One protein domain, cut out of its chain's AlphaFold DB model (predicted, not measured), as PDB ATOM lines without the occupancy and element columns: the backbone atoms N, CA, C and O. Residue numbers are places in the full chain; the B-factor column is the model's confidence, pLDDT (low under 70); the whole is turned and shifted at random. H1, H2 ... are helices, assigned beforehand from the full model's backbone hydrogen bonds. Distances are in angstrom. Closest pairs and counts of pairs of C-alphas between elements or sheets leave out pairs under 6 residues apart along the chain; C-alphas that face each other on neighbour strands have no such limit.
ATOM      1  N   LYS A 177      21.555  11.345 135.466       96.31
ATOM      2  CA  LYS A 177      22.581  11.951 136.325       96.31
ATOM      3  C   LYS A 177      23.731  12.566 135.514       96.31
ATOM      4  O   LYS A 177      24.262  13.612 135.894       96.31
ATOM      5  N   ILE A 178      24.125  11.939 134.402       96.50
ATOM      6  CA  ILE A 178      25.136  12.470 133.472       96.50
ATOM      7  C   ILE A 178      24.653  13.798 132.880       96.50
ATOM      8  O   ILE A 178      25.351  14.808 132.985       96.50
ATOM      9  N   THR A 179      23.447  13.813 132.312       96.38
ATOM     10  CA  THR A 179      22.849  15.012 131.705       96.38
ATOM     11  C   THR A 179      22.629  16.134 132.718       96.38
ATOM     12  O   THR A 179      23.022  17.267 132.444       96.38
ATOM     13  N   GLU A 180      22.117  15.844 133.918       97.00
ATOM     14  CA  GLU A 180      21.993  16.831 134.999       97.00
ATOM     15  C   GLU A 180      23.355  17.450 135.366       97.00
ATOM     16  O   GLU A 180      23.483  18.672 135.479       97.00
ATOM     17  N   SER A 181      24.399  16.626 135.498       97.62
ATOM     18  CA  SER A 181      25.756  17.088 135.833       97.62
ATOM     19  C   SER A 181      26.344  17.994 134.744       97.62
ATOM     20  O   SER A 181      26.968  19.016 135.043       97.62
ATOM     21  N   ILE A 182      26.096  17.657 133.475       97.75
ATOM     22  CA  ILE A 182      26.484  18.446 132.298       97.75
ATOM     23  C   ILE A 182      25.722  19.781 132.251       97.75
ATOM     24  O   ILE A 182      26.343  20.828 132.060       97.75
ATOM     25  N   TYR A 183      24.409  19.790 132.497       97.44
ATOM     26  CA  TYR A 183      23.618  21.025 132.545       97.44
ATOM     27  C   TYR A 183      24.000  21.934 133.720       97.44
ATOM     28  O   TYR A 183      24.051  23.156 133.552       97.44
ATOM     29  N   ASN A 184      24.328  21.370 134.885       97.06
ATOM     30  CA  ASN A 184      24.841  22.132 136.025       97.06
ATOM     31  C   ASN A 184      26.207  22.772 135.713       97.06
ATOM     32  O   ASN A 184      26.406  23.953 136.008       97.06
ATOM     33  N   ALA A 185      27.109  22.052 135.038       97.38
ATOM     34  CA  ALA A 185      28.381  22.597 134.557       97.38
ATOM     35  C   ALA A 185      28.201  23.714 133.514       97.38
ATOM     36  O   ALA A 185      28.825  24.770 133.631       97.38
ATOM     37  N   ALA A 186      27.312  23.520 132.535       97.19
ATOM     38  CA  ALA A 186      26.977  24.529 131.529       97.19
ATOM     39  C   ALA A 186      26.423  25.812 132.179       97.19
ATOM     40  O   ALA A 186      26.907  26.910 131.909       97.19
ATOM     41  N   LYS A 187      25.478  25.670 133.117       95.94
ATOM     42  CA  LYS A 187      24.902  26.785 133.884       95.94
ATOM     43  C   LYS A 187      25.938  27.493 134.763       95.94
ATOM     44  O   LYS A 187      25.847  28.705 134.960       95.94
ATOM     45  N   LEU A 188      26.924  26.778 135.306       96.00
ATOM     46  CA  LEU A 188      28.023  27.393 136.054       96.00
ATOM     47  C   LEU A 188      28.907  28.256 135.136       96.00
ATOM     48  O   LEU A 188      29.207  29.397 135.477       96.00
ATOM     49  N   LEU A 189      29.261  27.745 133.952       96.12
ATOM     50  CA  LEU A 189      30.045  28.472 132.947       96.12
ATOM     51  C   LEU A 189      29.304  29.696 132.386       96.12
ATOM     52  O   LEU A 189      29.909  30.756 132.238       96.12
ATOM     53  N   GLU A 190      27.997  29.582 132.146       93.94
ATOM     54  CA  GLU A 190      27.107  30.701 131.800       93.94
ATOM     55  C   GLU A 190      27.154  31.792 132.888       93.94
ATOM     56  O   GLU A 190      27.409  32.961 132.603       93.94
ATOM     57  N   ASN A 191      27.045  31.406 134.166       92.56
ATOM     58  CA  ASN A 191      27.170  32.327 135.302       92.56
ATOM     59  C   ASN A 191      28.561  32.968 135.450       92.56
ATOM     60  O   ASN A 191      28.667  34.029 136.071       92.56
ATOM     61  N   PHE A 192      29.610  32.346 134.909       92.69
ATOM     62  CA  PHE A 192      30.962  32.905 134.823       92.69
ATOM     63  C   PHE A 192      31.189  33.759 133.560       92.69
ATOM     64  O   PHE A 192      32.268  34.334 133.410       92.69
ATOM     65  N   GLY A 193      30.204  33.859 132.659       90.00
ATOM     66  CA  GLY A 193      30.301  34.612 131.405       90.00
ATOM     67  C   GLY A 193      31.022  33.885 130.266       90.00
ATOM     68  O   GLY A 193      31.471  34.531 129.330       90.00
ATOM     69  N   TYR A 194      31.174  32.558 130.333       91.62
ATOM     70  CA  TYR A 194      31.898  31.772 129.319       91.62
ATOM     71  C   TYR A 194      31.020  31.263 128.164       91.62
ATOM     72  O   TYR A 194      31.538  30.619 127.249       91.62
ATOM     73  N   ALA A 195      29.717  31.563 128.158       90.88
ATOM     74  CA  ALA A 195      28.865  31.341 126.990       90.88
ATOM     75  C   ALA A 195      29.400  32.166 125.802       90.88
ATOM     76  O   ALA A 195      29.621  33.368 125.922       90.88
ATOM     77  N   GLY A 196      29.685  31.509 124.679       87.75
ATOM     78  CA  GLY A 196      30.344  32.080 123.498       87.75
ATOM     79  C   GLY A 196      31.876  32.173 123.578       87.75
ATOM     80  O   GLY A 196      32.520  32.268 122.538       87.75
ATOM     81  N   TYR A 197      32.473  32.084 124.774       87.44
ATOM     82  CA  TYR A 197      33.912  32.309 125.004       87.44
ATOM     83  C   TYR A 197      34.679  31.084 125.528       87.44
ATOM     84  O   TYR A 197      35.884  31.175 125.776       87.44
ATOM     85  N   LEU A 198      34.022  29.937 125.728       91.19
ATOM     86  CA  LEU A 198      34.674  28.719 126.211       91.19
ATOM     87  C   LEU A 198      35.612  28.135 125.143       91.19
ATOM     88  O   LEU A 198      35.160  27.577 124.148       91.19
ATOM     89  N   GLY A 199      36.924  28.187 125.370       87.50
ATOM     90  CA  GLY A 199      37.928  27.731 124.402       87.50
ATOM     91  C   GLY A 199      37.959  26.214 124.187       87.50
ATOM     92  O   GLY A 199      38.316  25.753 123.106       87.50
ATOM     93  N   SER A 200      37.570  25.421 125.190       92.38
ATOM     94  CA  SER A 200      37.538  23.957 125.091       92.38
ATOM     95  C   SER A 200      36.378  23.356 125.879       92.38
ATOM     96  O   SER A 200      36.293  23.528 127.096       92.38
ATOM     97  N   ALA A 201      35.536  22.568 125.207       94.56
ATOM     98  CA  ALA A 201      34.436  21.835 125.828       94.56
ATOM     99  C   ALA A 201      34.898  20.808 126.892       94.56
ATOM    100  O   ALA A 201      34.131  20.452 127.782       94.56
ATOM    101  N   TYR A 202      36.174  20.399 126.907       95.75
ATOM    102  CA  TYR A 202      36.724  19.539 127.967       95.75
ATOM    103  C   TYR A 202      36.855  20.239 129.337       95.75
ATOM    104  O   TYR A 202      36.904  19.573 130.376       95.75
ATOM    105  N   ILE A 203      36.818  21.578 129.372       96.75
ATOM    106  CA  ILE A 203      36.633  22.341 130.616       96.75
ATOM    107  C   ILE A 203      35.234  22.059 131.191       96.75
ATOM    108  O   ILE A 203      35.111  21.777 132.382       96.75
ATOM    109  N   LEU A 204      34.198  22.049 130.340       97.38
ATOM    110  CA  LEU A 204      32.832  21.678 130.722       97.38
ATOM    111  C   LEU A 204      32.782  20.218 131.194       97.38
ATOM    112  O   LEU A 204      32.241  19.969 132.269       97.38
ATOM    113  N   SER A 205      33.427  19.278 130.486       96.88
ATOM    114  CA  SER A 205      33.551  17.872 130.927       96.88
ATOM    115  C   SER A 205      34.127  17.741 132.340       96.88
ATOM    116  O   SER A 205      33.633  16.957 133.144       96.88
ATOM    117  N   SER A 206      35.160  18.527 132.653       96.44
ATOM    118  CA  SER A 206      35.834  18.492 133.957       96.44
ATOM    119  C   SER A 206      34.935  19.013 135.083       96.44
ATOM    120  O   SER A 206      34.876  18.418 136.156       96.44
ATOM    121  N   LEU A 207      34.185  20.091 134.833       97.12
ATOM    122  CA  LEU A 207      33.193  20.611 135.780       97.12
ATOM    123  C   LEU A 207      32.006  19.650 135.950       97.12
ATOM    124  O   LEU A 207      31.539  19.446 137.070       97.12
ATOM    125  N   ALA A 208      31.548  19.026 134.861       97.25
ATOM    126  CA  ALA A 208      30.489  18.022 134.890       97.25
ATOM    127  C   ALA A 208      30.909  16.790 135.702       97.25
ATOM    128  O   ALA A 208      30.095  16.248 136.444       97.25
ATOM    129  N   TYR A 209      32.184  16.385 135.640       96.50
ATOM    130  CA  TYR A 209      32.684  15.289 136.467       96.50
ATOM    131  C   TYR A 209      32.630  15.628 137.959       96.50
ATOM    132  O   TYR A 209      32.182  14.802 138.758       96.50
ATOM    133  N   PHE A 210      32.967  16.867 138.335       95.56
ATOM    134  CA  PHE A 210      32.830  17.306 139.724       95.56
ATOM    135  C   PHE A 210      31.373  17.264 140.192       95.56
ATOM    136  O   PHE A 210      31.118  16.759 141.279       95.56
ATOM    137  N   TYR A 211      30.421  17.734 139.374       95.75
ATOM    138  CA  TYR A 211      28.986  17.646 139.686       95.75
ATOM    139  C   TYR A 211      28.465  16.200 139.751       95.75
ATOM    140  O   TYR A 211      27.572  15.895 140.539       95.75
ATOM    141  N   PHE A 212      29.039  15.290 138.963       95.25
ATOM    142  CA  PHE A 212      28.660  13.881 138.990       95.25
ATOM    143  C   PHE A 212      29.147  13.169 140.261       95.25
ATOM    144  O   PHE A 212      28.454  12.290 140.780       95.25
ATOM    145  N   LEU A 213      30.318  13.540 140.784       92.94
ATOM    146  CA  LEU A 213      30.825  13.044 142.068       92.94
ATOM    147  C   LEU A 213      30.152  13.746 143.263       92.94
ATOM    148  O   LEU A 213      29.787  13.089 144.236       92.94
ATOM    149  N   ASN A 214      29.946  15.062 143.171       88.69
ATOM    150  CA  ASN A 214      29.422  15.922 144.228       88.69
ATOM    151  C   ASN A 214      28.138  16.616 143.763       88.69
ATOM    152  O   ASN A 214      28.179  17.526 142.938       88.69
ATOM    153  N   SER A 215      26.994  16.255 144.353       80.00
ATOM    154  CA  SER A 215      25.673  16.739 143.914       80.00
ATOM    155  C   SER A 215      25.508  18.266 143.894       80.00
ATOM    156  O   SER A 215      24.618  18.771 143.208       80.00
ATOM    157  N   LYS A 216      26.326  19.018 144.645       86.50
ATOM    158  CA  LYS A 216      26.334  20.490 144.689       86.50
ATOM    159  C   LYS A 216      27.749  21.024 144.934       86.50
ATOM    160  O   LYS A 216      28.529  20.407 145.647       86.50
ATOM    161  N   MET A 217      28.021  22.220 144.411       90.38
ATOM    162  CA  MET A 217      29.184  23.050 144.759       90.38
ATOM    163  C   MET A 217      28.771  24.130 145.766       90.38
ATOM    164  O   MET A 217      27.751  24.798 145.556       90.38
ATOM    165  N   ASN A 218      29.563  24.339 146.821       92.38
ATOM    166  CA  ASN A 218      29.423  25.512 147.695       92.38
ATOM    167  C   ASN A 218      30.100  26.758 147.064       92.38
ATOM    168  O   ASN A 218      30.665  26.672 145.976       92.38
ATOM    169  N   GLU A 219      30.035  27.933 147.703       92.25
ATOM    170  CA  GLU A 219      30.639  29.152 147.126       92.25
ATOM    171  C   GLU A 219      32.172  29.066 146.984       92.25
ATOM    172  O   GLU A 219      32.706  29.519 145.974       92.25
ATOM    173  N   SER A 220      32.876  28.406 147.914       93.56
ATOM    174  CA  SER A 220      34.326  28.168 147.795       93.56
ATOM    175  C   SER A 220      34.644  27.263 146.601       93.56
ATOM    176  O   SER A 220      35.529  27.574 145.802       93.56
ATOM    177  N   ASP A 221      33.871  26.188 146.398       95.12
ATOM    178  CA  ASP A 221      34.024  25.327 145.219       95.12
ATOM    179  C   ASP A 221      33.814  26.111 143.915       95.12
ATOM    180  O   ASP A 221      34.569  25.919 142.966       95.12
ATOM    181  N   LYS A 222      32.842  27.034 143.866       95.06
ATOM    182  CA  LYS A 222      32.605  27.890 142.687       95.06
ATOM    183  C   LYS A 222      33.765  28.852 142.429       95.06
ATOM    184  O   LYS A 222      34.180  28.996 141.281       95.06
ATOM    185  N   GLU A 223      34.324  29.487 143.459       94.12
ATOM    186  CA  GLU A 223      35.518  30.331 143.303       94.12
ATOM    187  C   GLU A 223      36.716  29.530 142.773       94.12
ATOM    188  O   GLU A 223      37.459  29.993 141.903       94.12
ATOM    189  N   GLN A 224      36.902  28.309 143.271       95.50
ATOM    190  CA  GLN A 224      37.982  27.411 142.858       95.50
ATOM    191  C   GLN A 224      37.749  26.838 141.449       95.50
ATOM    192  O   GLN A 224      38.703  26.718 140.674       95.50
ATOM    193  N   ALA A 225      36.495  26.583 141.069       95.94
ATOM    194  CA  ALA A 225      36.096  26.240 139.709       95.94
ATOM    195  C   ALA A 225      36.380  27.389 138.730       95.94
ATOM    196  O   ALA A 225      36.939  27.154 137.661       95.94
ATOM    197  N   LEU A 226      36.100  28.644 139.101       94.50
ATOM    198  CA  LEU A 226      36.441  29.807 138.274       94.50
ATOM    199  C   LEU A 226      37.961  29.952 138.080       94.50
ATOM    200  O   LEU A 226      38.414  30.216 136.963       94.50
ATOM    201  N   LYS A 227      38.768  29.724 139.130       92.81
ATOM    202  CA  LYS A 227      40.242  29.675 139.019       92.81
ATOM    203  C   LYS A 227      40.692  28.580 138.044       92.81
ATOM    204  O   LYS A 227      41.549  28.836 137.201       92.81
ATOM    205  N   PHE A 228      40.092  27.388 138.108       95.44
ATOM    206  CA  PHE A 228      40.371  26.292 137.177       95.44
ATOM    207  C   PHE A 228      40.024  26.641 135.731       95.44
ATOM    208  O   PHE A 228      40.877  26.486 134.863       95.44
ATOM    209  N   VAL A 229      38.814  27.152 135.470       95.06
ATOM    210  CA  VAL A 229      38.362  27.545 134.123       95.06
ATOM    211  C   VAL A 229      39.325  28.565 133.514       95.06
ATOM    212  O   VAL A 229      39.784  28.382 132.386       95.06
ATOM    213  N   ARG A 230      39.696  29.599 134.284       91.00
ATOM    214  CA  ARG A 230      40.672  30.614 133.863       91.00
ATOM    215  C   ARG A 230      42.022  29.989 133.537       91.00
ATOM    216  O   ARG A 230      42.497  30.168 132.421       91.00
ATOM    217  N   ASN A 231      42.600  29.218 134.459       90.81
ATOM    218  CA  ASN A 231      43.905  28.585 134.266       90.81
ATOM    219  C   ASN A 231      43.908  27.636 133.057       90.81
ATOM    220  O   ASN A 231      44.798  27.726 132.219       90.81
ATOM    221  N   ALA A 232      42.905  26.761 132.938       92.31
ATOM    222  CA  ALA A 232      42.816  25.766 131.872       92.31
ATOM    223  C   ALA A 232      42.655  26.401 130.484       92.31
ATOM    224  O   ALA A 232      43.238  25.906 129.516       92.31
ATOM    225  N   GLN A 233      41.895  27.497 130.387       90.44
ATOM    226  CA  GLN A 233      41.705  28.232 129.138       90.44
ATOM    227  C   GLN A 233      42.927  29.089 128.777       90.44
ATOM    228  O   GLN A 233      43.337  29.097 127.620       90.44
ATOM    229  N   ILE A 234      43.555  29.739 129.764       86.50
ATOM    230  CA  ILE A 234      44.813  30.481 129.601       86.50
ATOM    231  C   ILE A 234      45.923  29.571 129.054       86.50
ATOM    232  O   ILE A 234      46.551  29.895 128.048       86.50
ATOM    233  N   THR A 235      46.146  28.412 129.680       86.75
ATOM    234  CA  THR A 235      47.242  27.502 129.307       86.75
ATOM    235  C   THR A 235      46.889  26.555 128.154       86.75
ATOM    236  O   THR A 235      47.649  25.623 127.900       86.75
ATOM    237  N   SER A 236      45.717  26.697 127.518       87.44
ATOM    238  CA  SER A 236      45.182  25.746 126.523       87.44
ATOM    239  C   SER A 236      45.295  24.275 126.963       87.44
ATOM    240  O   SER A 236      45.714  23.405 126.200       87.44
ATOM    241  N   TYR A 237      44.962  23.986 128.228       90.38
ATOM    242  CA  TYR A 237      45.382  22.760 128.924       90.38
ATOM    243  C   TYR A 237      45.000  21.456 128.206       90.38
ATOM    244  O   TYR A 237      45.762  20.492 128.260       90.38
ATOM    245  N   PHE A 238      43.847  21.442 127.530       90.44
ATOM    246  CA  PHE A 238      43.282  20.273 126.846       90.44
ATOM    247  C   PHE A 238      43.693  20.125 125.373       90.44
ATOM    248  O   PHE A 238      43.377  19.098 124.772       90.44
ATOM    249  N   THR A 239      44.387  21.110 124.791       85.25
ATOM    250  CA  THR A 239      44.845  21.071 123.392       85.25
ATOM    251  C   THR A 239      45.907  19.985 123.147       85.25
ATOM    252  O   THR A 239      45.733  19.216 122.204       85.25
ATOM    253  N   PRO A 240      46.976  19.845 123.961       82.69
ATOM    254  CA  PRO A 240      47.898  18.720 123.833       82.69
ATOM    255  C   PRO A 240      47.405  17.488 124.612       82.69
ATOM    256  O   PRO A 240      47.092  17.578 125.801       82.69
ATOM    257  N   SER A 241      47.433  16.319 123.964       84.50
ATOM    258  CA  SER A 241      47.228  14.993 124.579       84.50
ATOM    259  C   SER A 241      45.956  14.871 125.431       84.50
ATOM    260  O   SER A 241      46.015  14.446 126.586       84.50
ATOM    261  N   THR A 242      44.805  15.248 124.866       88.12
ATOM    262  CA  THR A 242      43.518  15.377 125.571       88.12
ATOM    263  C   THR A 242      43.166  14.177 126.456       88.12
ATOM    264  O   THR A 242      42.788  14.381 127.604       88.12
ATOM    265  N   ASP A 243      43.363  12.941 125.993       86.31
ATOM    266  CA  ASP A 243      43.017  11.733 126.765       86.31
ATOM    267  C   ASP A 243      43.914  11.559 128.004       86.31
ATOM    268  O   ASP A 243      43.444  11.220 129.089       86.31
ATOM    269  N   THR A 244      45.202  11.916 127.907       88.44
ATOM    270  CA  THR A 244      46.090  12.008 129.078       88.44
ATOM    271  C   THR A 244      45.603  13.079 130.055       88.44
ATOM    272  O   THR A 244      45.604  12.855 131.262       88.44
ATOM    273  N   LYS A 245      45.151  14.237 129.555       91.38
ATOM    274  CA  LYS A 245      44.626  15.324 130.397       91.38
ATOM    275  C   LYS A 245      43.346  14.895 131.115       91.38
ATOM    276  O   LYS A 245      43.246  15.110 132.315       91.38
ATOM    277  N   LEU A 246      42.406  14.251 130.423       92.31
ATOM    278  CA  LEU A 246      41.166  13.740 131.015       92.31
ATOM    279  C   LEU A 246      41.435  12.654 132.063       92.31
ATOM    280  O   LEU A 246      40.858  12.709 133.145       92.31
ATOM    281  N   ASN A 247      42.374  11.741 131.811       89.44
ATOM    282  CA  ASN A 247      42.781  10.746 132.806       89.44
ATOM    283  C   ASN A 247      43.464  11.402 134.032       89.44
ATOM    284  O   ASN A 247      43.227  10.983 135.165       89.44
ATOM    285  N   ASN A 248      44.232  12.485 133.851       90.31
ATOM    286  CA  ASN A 248      44.773  13.275 134.965       90.31
ATOM    287  C   ASN A 248      43.671  13.991 135.770       90.31
ATOM    288  O   ASN A 248      43.761  14.042 136.998       90.31
ATOM    289  N   ILE A 249      42.634  14.523 135.106       92.81
ATOM    290  CA  ILE A 249      41.444  15.101 135.760       92.81
ATOM    291  C   ILE A 249      40.734  14.021 136.584       92.81
ATOM    292  O   ILE A 249      40.491  14.237 137.770       92.81
ATOM    293  N   ALA A 250      40.481  12.851 135.985       91.44
ATOM    294  CA  ALA A 250      39.836  11.716 136.636       91.44
ATOM    295  C   ALA A 250      40.563  11.322 137.933       91.44
ATOM    296  O   ALA A 250      39.968  11.316 139.010       91.44
ATOM    297  N   ASN A 251      41.877  11.094 137.844       89.69
ATOM    298  CA  ASN A 251      42.713  10.726 138.988       89.69
ATOM    299  C   ASN A 251      42.792  11.836 140.050       89.69
ATOM    300  O   ASN A 251      42.716  11.549 141.240       89.69
ATOM    301  N   SER A 252      42.919  13.103 139.642       90.62
ATOM    302  CA  SER A 252      43.052  14.231 140.580       90.62
ATOM    303  C   SER A 252      41.762  14.532 141.347       90.62
ATOM    304  O   SER A 252      41.826  15.118 142.431       90.62
ATOM    305  N   MET A 253      40.605  14.173 140.779       90.75
ATOM    306  CA  MET A 253      39.280  14.485 141.321       90.75
ATOM    307  C   MET A 253      38.641  13.317 142.089       90.75
ATOM    308  O   MET A 253      37.847  13.563 142.991       90.75
ATOM    309  N   LYS A 254      39.020  12.064 141.795       82.88
ATOM    310  CA  LYS A 254      38.467  10.850 142.424       82.88
ATOM    311  C   LYS A 254      38.496  10.864 143.959       82.88
ATOM    312  O   LYS A 254      37.526  10.449 144.583       82.88
ATOM    313  N   ASP A 255      39.583  11.369 144.542       81.25
ATOM    314  CA  ASP A 255      39.789  11.437 145.996       81.25
ATOM    315  C   ASP A 255      39.593  12.866 146.561       81.25
ATOM    316  O   ASP A 255      39.934  13.147 147.712       81.25
ATOM    317  N   ALA A 256      39.065  13.803 145.762       87.69
ATOM    318  CA  ALA A 256      38.914  15.209 146.133       87.69
ATOM    319  C   ALA A 256      37.482  15.541 146.593       87.69
ATOM    320  O   ALA A 256      36.558  15.635 145.790       87.69
ATOM    321  N   GLN A 257      37.316  15.808 147.893       86.75
ATOM    322  CA  GLN A 257      36.031  16.232 148.477       86.75
ATOM    323  C   GLN A 257      35.658  17.696 148.180       86.75
ATOM    324  O   GLN A 257      34.513  18.088 148.379       86.75
ATOM    325  N   THR A 258      36.616  18.517 147.742       92.75
ATOM    326  CA  THR A 258      36.399  19.928 147.389       92.75
ATOM    327  C   THR A 258      37.099  20.260 146.080       92.75
ATOM    328  O   THR A 258      38.085  19.616 145.697       92.75
ATOM    329  N   PHE A 259      36.633  21.310 145.409       93.50
ATOM    330  CA  PHE A 259      37.261  21.779 144.177       93.50
ATOM    331  C   PHE A 259      38.676  22.341 144.438       93.50
ATOM    332  O   PHE A 259      39.558  22.246 143.585       93.50
ATOM    333  N   GLU A 260      38.941  22.853 145.646       92.75
ATOM    334  CA  GLU A 260      40.287  23.263 146.070       92.75
ATOM    335  C   GLU A 260      41.259  22.079 146.154       92.75
ATOM    336  O   GLU A 260      42.369  22.155 145.624       92.75
ATOM    337  N   SER A 261      40.841  20.962 146.761       92.19
ATOM    338  CA  SER A 261      41.648  19.738 146.819       92.19
ATOM    339  C   SER A 261      41.955  19.204 145.416       92.19
ATOM    340  O   SER A 261      43.097  18.847 145.132       92.19
ATOM    341  N   PHE A 262      40.972  19.230 144.511       93.50
ATOM    342  CA  PHE A 262      41.168  18.871 143.104       93.50
ATOM    343  C   PHE A 262      42.187  19.792 142.406       93.50
ATOM    344  O   PHE A 262      43.138  19.296 141.797       93.50
ATOM    345  N   ASN A 263      42.053  21.118 142.545       92.38
ATOM    346  CA  ASN A 263      43.015  22.087 142.005       92.38
ATOM    347  C   ASN A 263      44.436  21.836 142.532       92.38
ATOM    348  O   ASN A 263      45.406  21.891 141.773       92.38
ATOM    349  N   HIS A 264      44.567  21.529 143.824       90.56
ATOM    350  CA  HIS A 264      45.846  21.231 144.460       90.56
ATOM    351  C   HIS A 264      46.485  19.943 143.913       90.56
ATOM    352  O   HIS A 264      47.682  19.931 143.610       90.56
ATOM    353  N   ASN A 265      45.688  18.885 143.742       90.75
ATOM    354  CA  ASN A 265      46.117  17.616 143.154       90.75
ATOM    355  C   ASN A 265      46.579  17.812 141.702       90.75
ATOM    356  O   ASN A 265      47.694  17.425 141.349       90.75
ATOM    357  N   LEU A 266      45.776  18.500 140.885       89.38
ATOM    358  CA  LEU A 266      46.078  18.747 139.474       89.38
ATOM    359  C   LEU A 266      47.306  19.656 139.287       89.38
ATOM    360  O   LEU A 266      48.095  19.453 138.366       89.38
ATOM    361  N   ALA A 267      47.526  20.626 140.179       86.56
ATOM    362  CA  ALA A 267      48.737  21.446 140.185       86.56
ATOM    363  C   ALA A 267      49.989  20.669 140.641       86.56
ATOM    364  O   ALA A 267      51.111  21.053 140.305       86.56
ATOM    365  N   LYS A 268      49.840  19.577 141.400       85.31
ATOM    366  CA  LYS A 268      50.948  18.697 141.816       85.31
ATOM    367  C   LYS A 268      51.159  17.485 140.902       85.31
ATOM    368  O   LYS A 268      52.102  16.730 141.133       85.31
ATOM    369  N   HIS A 269      50.327  17.304 139.877       82.31
ATOM    370  CA  HIS A 269      50.401  16.146 138.993       82.31
ATOM    371  C   HIS A 269      51.764  16.060 138.282       82.31
ATOM    372  O   HIS A 269      52.236  17.041 137.707       82.31
ATOM    373  N   GLN A 270      52.405  14.887 138.329       73.06
ATOM    374  CA  GLN A 270      53.781  14.697 137.840       73.06
ATOM    375  C   GLN A 270      53.901  14.935 136.330       73.06
ATOM    376  O   GLN A 270      54.861  15.538 135.856       73.06
ATOM    377  N   THR A 271      52.904  14.484 135.570       68.56
ATOM    378  CA  THR A 271      52.805  14.672 134.122       68.56
ATOM    379  C   THR A 271      51.723  15.710 133.826       68.56
ATOM    380  O   THR A 271      50.570  15.520 134.196       68.56
ATOM    381  N   SER A 272      52.049  16.813 133.145       75.94
ATOM    382  CA  SER A 272      51.083  17.892 132.842       75.94
ATOM    383  C   SER A 272      50.355  18.508 134.063       75.94
ATOM    384  O   SER A 272      49.122  18.452 134.121       75.94
ATOM    385  N   PRO A 273      51.061  19.148 135.013       83.06
ATOM    386  CA  PRO A 273      50.406  19.941 136.052       83.06
ATOM    387  C   PRO A 273      49.654  21.140 135.446       83.06
ATOM    388  O   PRO A 273      50.147  21.772 134.510       83.06
ATOM    389  N   LEU A 274      48.487  21.497 135.994       86.44
ATOM    390  CA  LEU A 274      47.810  22.747 135.623       86.44
ATOM    391  C   LEU A 274      48.420  23.919 136.409       86.44
ATOM    392  O   LEU A 274      48.059  24.161 137.560       86.44
ATOM    393  N   LYS A 275      49.355  24.643 135.787       81.81
ATOM    394  CA  LYS A 275      49.952  25.878 136.318       81.81
ATOM    395  C   LYS A 275      50.137  26.897 135.205       81.81
ATOM    396  O   LYS A 275      50.528  26.531 134.102       81.81
ATOM    397  N   ILE A 276      49.940  28.170 135.532       77.50
ATOM    398  CA  ILE A 276      50.435  29.272 134.706       77.50
ATOM    399  C   ILE A 276      51.950  29.365 134.938       77.50
ATOM    400  O   ILE A 276      52.393  29.523 136.076       77.50
ATOM    401  N   THR A 277      52.735  29.210 133.874       73.88
ATOM    402  CA  THR A 277      54.190  29.438 133.850       73.88
ATOM    403  C   THR A 277      54.495  30.790 133.205       73.88
ATOM    404  O   THR A 277      53.627  31.366 132.549       73.88
ATOM    405  N   ASN A 278      55.724  31.293 133.349       70.88
ATOM    406  CA  ASN A 278      56.144  32.514 132.650       70.88
ATOM    407  C   ASN A 278      56.025  32.344 131.126       70.88
ATOM    408  O   ASN A 278      55.452  33.204 130.470       70.88
ATOM    409  N   ASP A 279      56.426  31.188 130.592       69.19
ATOM    410  CA  ASP A 279      56.292  30.846 129.169       69.19
ATOM    411  C   ASP A 279      54.832  30.931 128.685       69.19
ATOM    412  O   ASP A 279      54.560  31.413 127.588       69.19
ATOM    413  N   ALA A 280      53.868  30.512 129.519       67.62
ATOM    414  CA  ALA A 280      52.446  30.653 129.205       67.62
ATOM    415  C   ALA A 280      52.009  32.129 129.175       67.62
ATOM    416  O   ALA A 280      51.172  32.497 128.357       67.62
ATOM    417  N   ILE A 281      52.578  32.981 130.036       68.38
ATOM    418  CA  ILE A 281      52.320  34.430 130.053       68.38
ATOM    419  C   ILE A 281      52.939  35.115 128.820       68.38
ATOM    420  O   ILE A 281      52.310  35.998 128.240       68.38
ATOM    421  N   GLU A 282      54.121  34.696 128.369       66.88
ATOM    422  CA  GLU A 282      54.750  35.230 127.151       66.88
ATOM    423  C   GLU A 282      54.002  34.809 125.871       66.88
ATOM    424  O   GLU A 282      53.731  35.654 125.011       66.88
ATOM    425  N   ASP A 283      53.582  33.542 125.769       68.81
ATOM    426  CA  ASP A 283      52.755  33.040 124.657       68.81
ATOM    427  C   ASP A 283      51.396  33.762 124.594       68.81
ATOM    428  O   ASP A 283      50.967  34.182 123.520       68.81
ATOM    429  N   ILE A 284      50.751  34.007 125.742       69.50
ATOM    430  CA  ILE A 284      49.541  34.843 125.846       69.50
ATOM    431  C   ILE A 284      49.736  36.214 125.192       69.50
ATOM    432  O   ILE A 284      48.901  36.608 124.376       69.50
ATOM    433  N   VAL A 285      50.807  36.932 125.556       62.53
ATOM    434  CA  VAL A 285      51.079  38.309 125.097       62.53
ATOM    435  C   VAL A 285      51.326  38.351 123.586       62.53
ATOM    436  O   VAL A 285      51.021  39.350 122.936       62.53
ATOM    437  N   CYS A 286      51.810  37.248 123.014       61.03
ATOM    438  CA  CYS A 286      51.973  37.071 121.573       61.03
ATOM    439  C   CYS A 286      50.734  36.482 120.866       61.03
ATOM    440  O   CYS A 286      50.744  36.351 119.640       61.03
ATOM    441  N   SER A 287      49.671  36.108 121.590       61.22
ATOM    442  CA  SER A 287      48.557  35.337 121.026       61.22
ATOM    443  C   SER A 287      47.396  36.177 120.499       61.22
ATOM    444  O   SER A 287      46.916  37.103 121.145       61.22
ATOM    445  N   SER A 288      46.860  35.768 119.348       61.16
ATOM    446  CA  SER A 288      45.639  36.323 118.750       61.16
ATOM    447  C   SER A 288      44.392  35.468 119.025       61.16
ATOM    448  O   SER A 288      43.502  35.398 118.182       61.16
ATOM    449  N   SER A 289      44.355  34.731 120.141       68.00
ATOM    450  CA  SER A 289      43.239  33.836 120.470       68.00
ATOM    451  C   SER A 289      42.304  34.489 121.481       68.00
ATOM    452  O   SER A 289      42.619  34.554 122.668       68.00
ATOM    453  N   ASP A 290      41.128  34.908 121.018       67.94
ATOM    454  CA  ASP A 290      40.080  35.533 121.840       67.94
ATOM    455  C   ASP A 290      39.722  34.708 123.076       67.94
ATOM    456  O   ASP A 290      39.589  35.242 124.178       67.94
ATOM    457  N   ALA A 291      39.669  33.382 122.921       71.56
ATOM    458  CA  ALA A 291      39.448  32.463 124.027       71.56
ATOM    459  C   ALA A 291      40.536  32.579 125.112       71.56
ATOM    460  O   ALA A 291      40.210  32.523 126.293       71.56
ATOM    461  N   ARG A 292      41.814  32.782 124.761       76.62
ATOM    462  CA  ARG A 292      42.896  32.970 125.752       76.62
ATOM    463  C   ARG A 292      42.897  34.364 126.370       76.62
ATOM    464  O   ARG A 292      43.195  34.500 127.554       76.62
ATOM    465  N   VAL A 293      42.526  35.380 125.592       76.31
ATOM    466  CA  VAL A 293      42.467  36.785 126.026       76.31
ATOM    467  C   VAL A 293      41.306  37.032 126.999       76.31
ATOM    468  O   VAL A 293      41.474  37.745 127.990       76.31
ATOM    469  N   PHE A 294      40.143  36.408 126.785       81.69
ATOM    470  CA  PHE A 294      38.940  36.635 127.594       81.69
ATOM    471  C   PHE A 294      39.128  36.415 129.120       81.69
ATOM    472  O   PHE A 294      38.815  37.335 129.882       81.69
ATOM    473  N   PRO A 295      39.702  35.292 129.613       81.12
ATOM    474  CA  PRO A 295      40.030  35.108 131.033       81.12
ATOM    475  C   PRO A 295      40.894  36.219 131.640       81.12
ATOM    476  O   PRO A 295      40.754  36.528 132.821       81.12
ATOM    477  N   ILE A 296      41.792  36.812 130.850       80.06
ATOM    478  CA  ILE A 296      42.722  37.852 131.305       80.06
ATOM    479  C   ILE A 296      41.989  39.183 131.423       80.06
ATOM    480  O   ILE A 296      42.140  39.872 132.428       80.06
ATOM    481  N   LEU A 297      41.125  39.509 130.456       79.75
ATOM    482  CA  LEU A 297      40.242  40.670 130.555       79.75
ATOM    483  C   LEU A 297      39.366  40.589 131.812       79.75
ATOM    484  O   LEU A 297      39.277  41.581 132.530       79.75
ATOM    485  N   GLN A 298      38.822  39.411 132.149       82.69
ATOM    486  CA  GLN A 298      38.076  39.223 133.404       82.69
ATOM    487  C   GLN A 298      38.907  39.437 134.682       82.69
ATOM    488  O   GLN A 298      38.340  39.747 135.731       82.69
ATOM    489  N   ILE A 299      40.225  39.220 134.631       81.44
ATOM    490  CA  ILE A 299      41.137  39.452 135.764       81.44
ATOM    491  C   ILE A 299      41.506  40.940 135.861       81.44
ATOM    492  O   ILE A 299      41.555  41.478 136.964       81.44
ATOM    493  N   LEU A 300      41.738  41.605 134.725       80.44
ATOM    494  CA  LEU A 300      42.109  43.024 134.660       80.44
ATOM    495  C   LEU A 300      40.926  43.971 134.923       80.44
ATOM    496  O   LEU A 300      41.112  45.036 135.507       80.44
ATOM    497  N   TYR A 301      39.712  43.584 134.522       81.69
ATOM    498  CA  TYR A 301      38.502  44.408 134.609       81.69
ATOM    499  C   TYR A 301      37.354  43.689 135.349       81.69
ATOM    500  O   TYR A 301      36.257  43.542 134.805       81.69
ATOM    501  N   PRO A 302      37.547  43.274 136.619       80.00
ATOM    502  CA  PRO A 302      36.592  42.434 137.356       80.00
ATOM    503  C   PRO A 302      35.218  43.087 137.595       80.00
ATOM    504  O   PRO A 302      34.262  42.396 137.930       80.00
TER     505      PRO A 302
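AT A GLANCE: This is residues 177 to 302 of the 326 residues of an uncharacterized protein of Helicobacter pylori NQ4044 (UniProt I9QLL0). A cluster of helices is built round H2 and H3, which fold back on each other as a hairpin; H1 crosses H2, H4 packs on H2, and H5 packs on both H3 and H4. H7 packs on residues 230 to 234 of H3, and the short H6 lies near H7, its centre farthest from the mean of the C-alphas. The printed part has 126 residues with seven named helices, H1 to H7 in chain order, and no named strand; the class is all helix. It is compact, with a radius of gyration of the C-alphas of 13.8 A and spans of 41 by 32 by 24 A.

IN THESE COORDINATES: The longest helix, H3, holds residues 219 to 234 and measures 22.6 A from first to last C-alpha; it begins at C-alpha 219, (30.639, 29.152, 147.126). H2 is residues 201 to 213, 18.8 A, and H1 is residues 177 to 191, 20.9 A, from C-alpha 177 at (22.581, 11.951, 136.325). H4 is residues 242 to 254, 18.2 A, and H5 residues 259 to 268, 14.2 A. H6 is residues 278 to 285, 10.8 A. H7 is residues 290 to 300, 15.0 A, and ends at C-alpha 300, (42.109, 43.024, 134.660).

HOW THE PARTS SIT: H2 and H3 are the hubs, touching three helices each. They form a helical hairpin at a shallow tilt of 26 degrees, opposite ways; H2 touches H3 with residues 203 to 207 alone, and the C-alphas of Ile 203 and Val 229 are closest, 6.5 A. H3 touches H5 at 36 degrees, only just steep, the same way; the closest C-alphas are those of Asp 221 and Phe 259, 4.9 A. With residues 230 to 234 alone, H3 touches H7 at a steep tilt of 48 degrees, C-alphas 234 and 292 being closest at 5.0 A. H2 touches H1 at a steep tilt of 58 degrees, closest at C-alphas 182 and 208, 4.8 A. H2 touches H4 at a shallow tilt of 23 degrees, the same way, closest at C-alphas 206 and 249, 6.8 A. H4 touches H5 with residues 248 to 253 alone, closest at C-alphas 253 and 262, 5.1 A. H6 and H7 are close but not clearly touching, about perpendicular at 74 degrees, closest at C-alphas 284 and 292, 6.9 A. H3 and H4 are apart. Every O i to N i+4 pair is within hydrogen-bond range in H1 to H6; in H7 5 of 7 are.

THE WHOLE: The two C-alphas farthest apart, those of Lys 177 and Cys 286, are 41.4 A apart. The printed part has no cut. The links H2 to H3, H4 to H5 and H6 to H7 are tight, and the other three are short. The mean pLDDT of the printed part is 87.1, with residue 271 and residues 279 to 290 under 70.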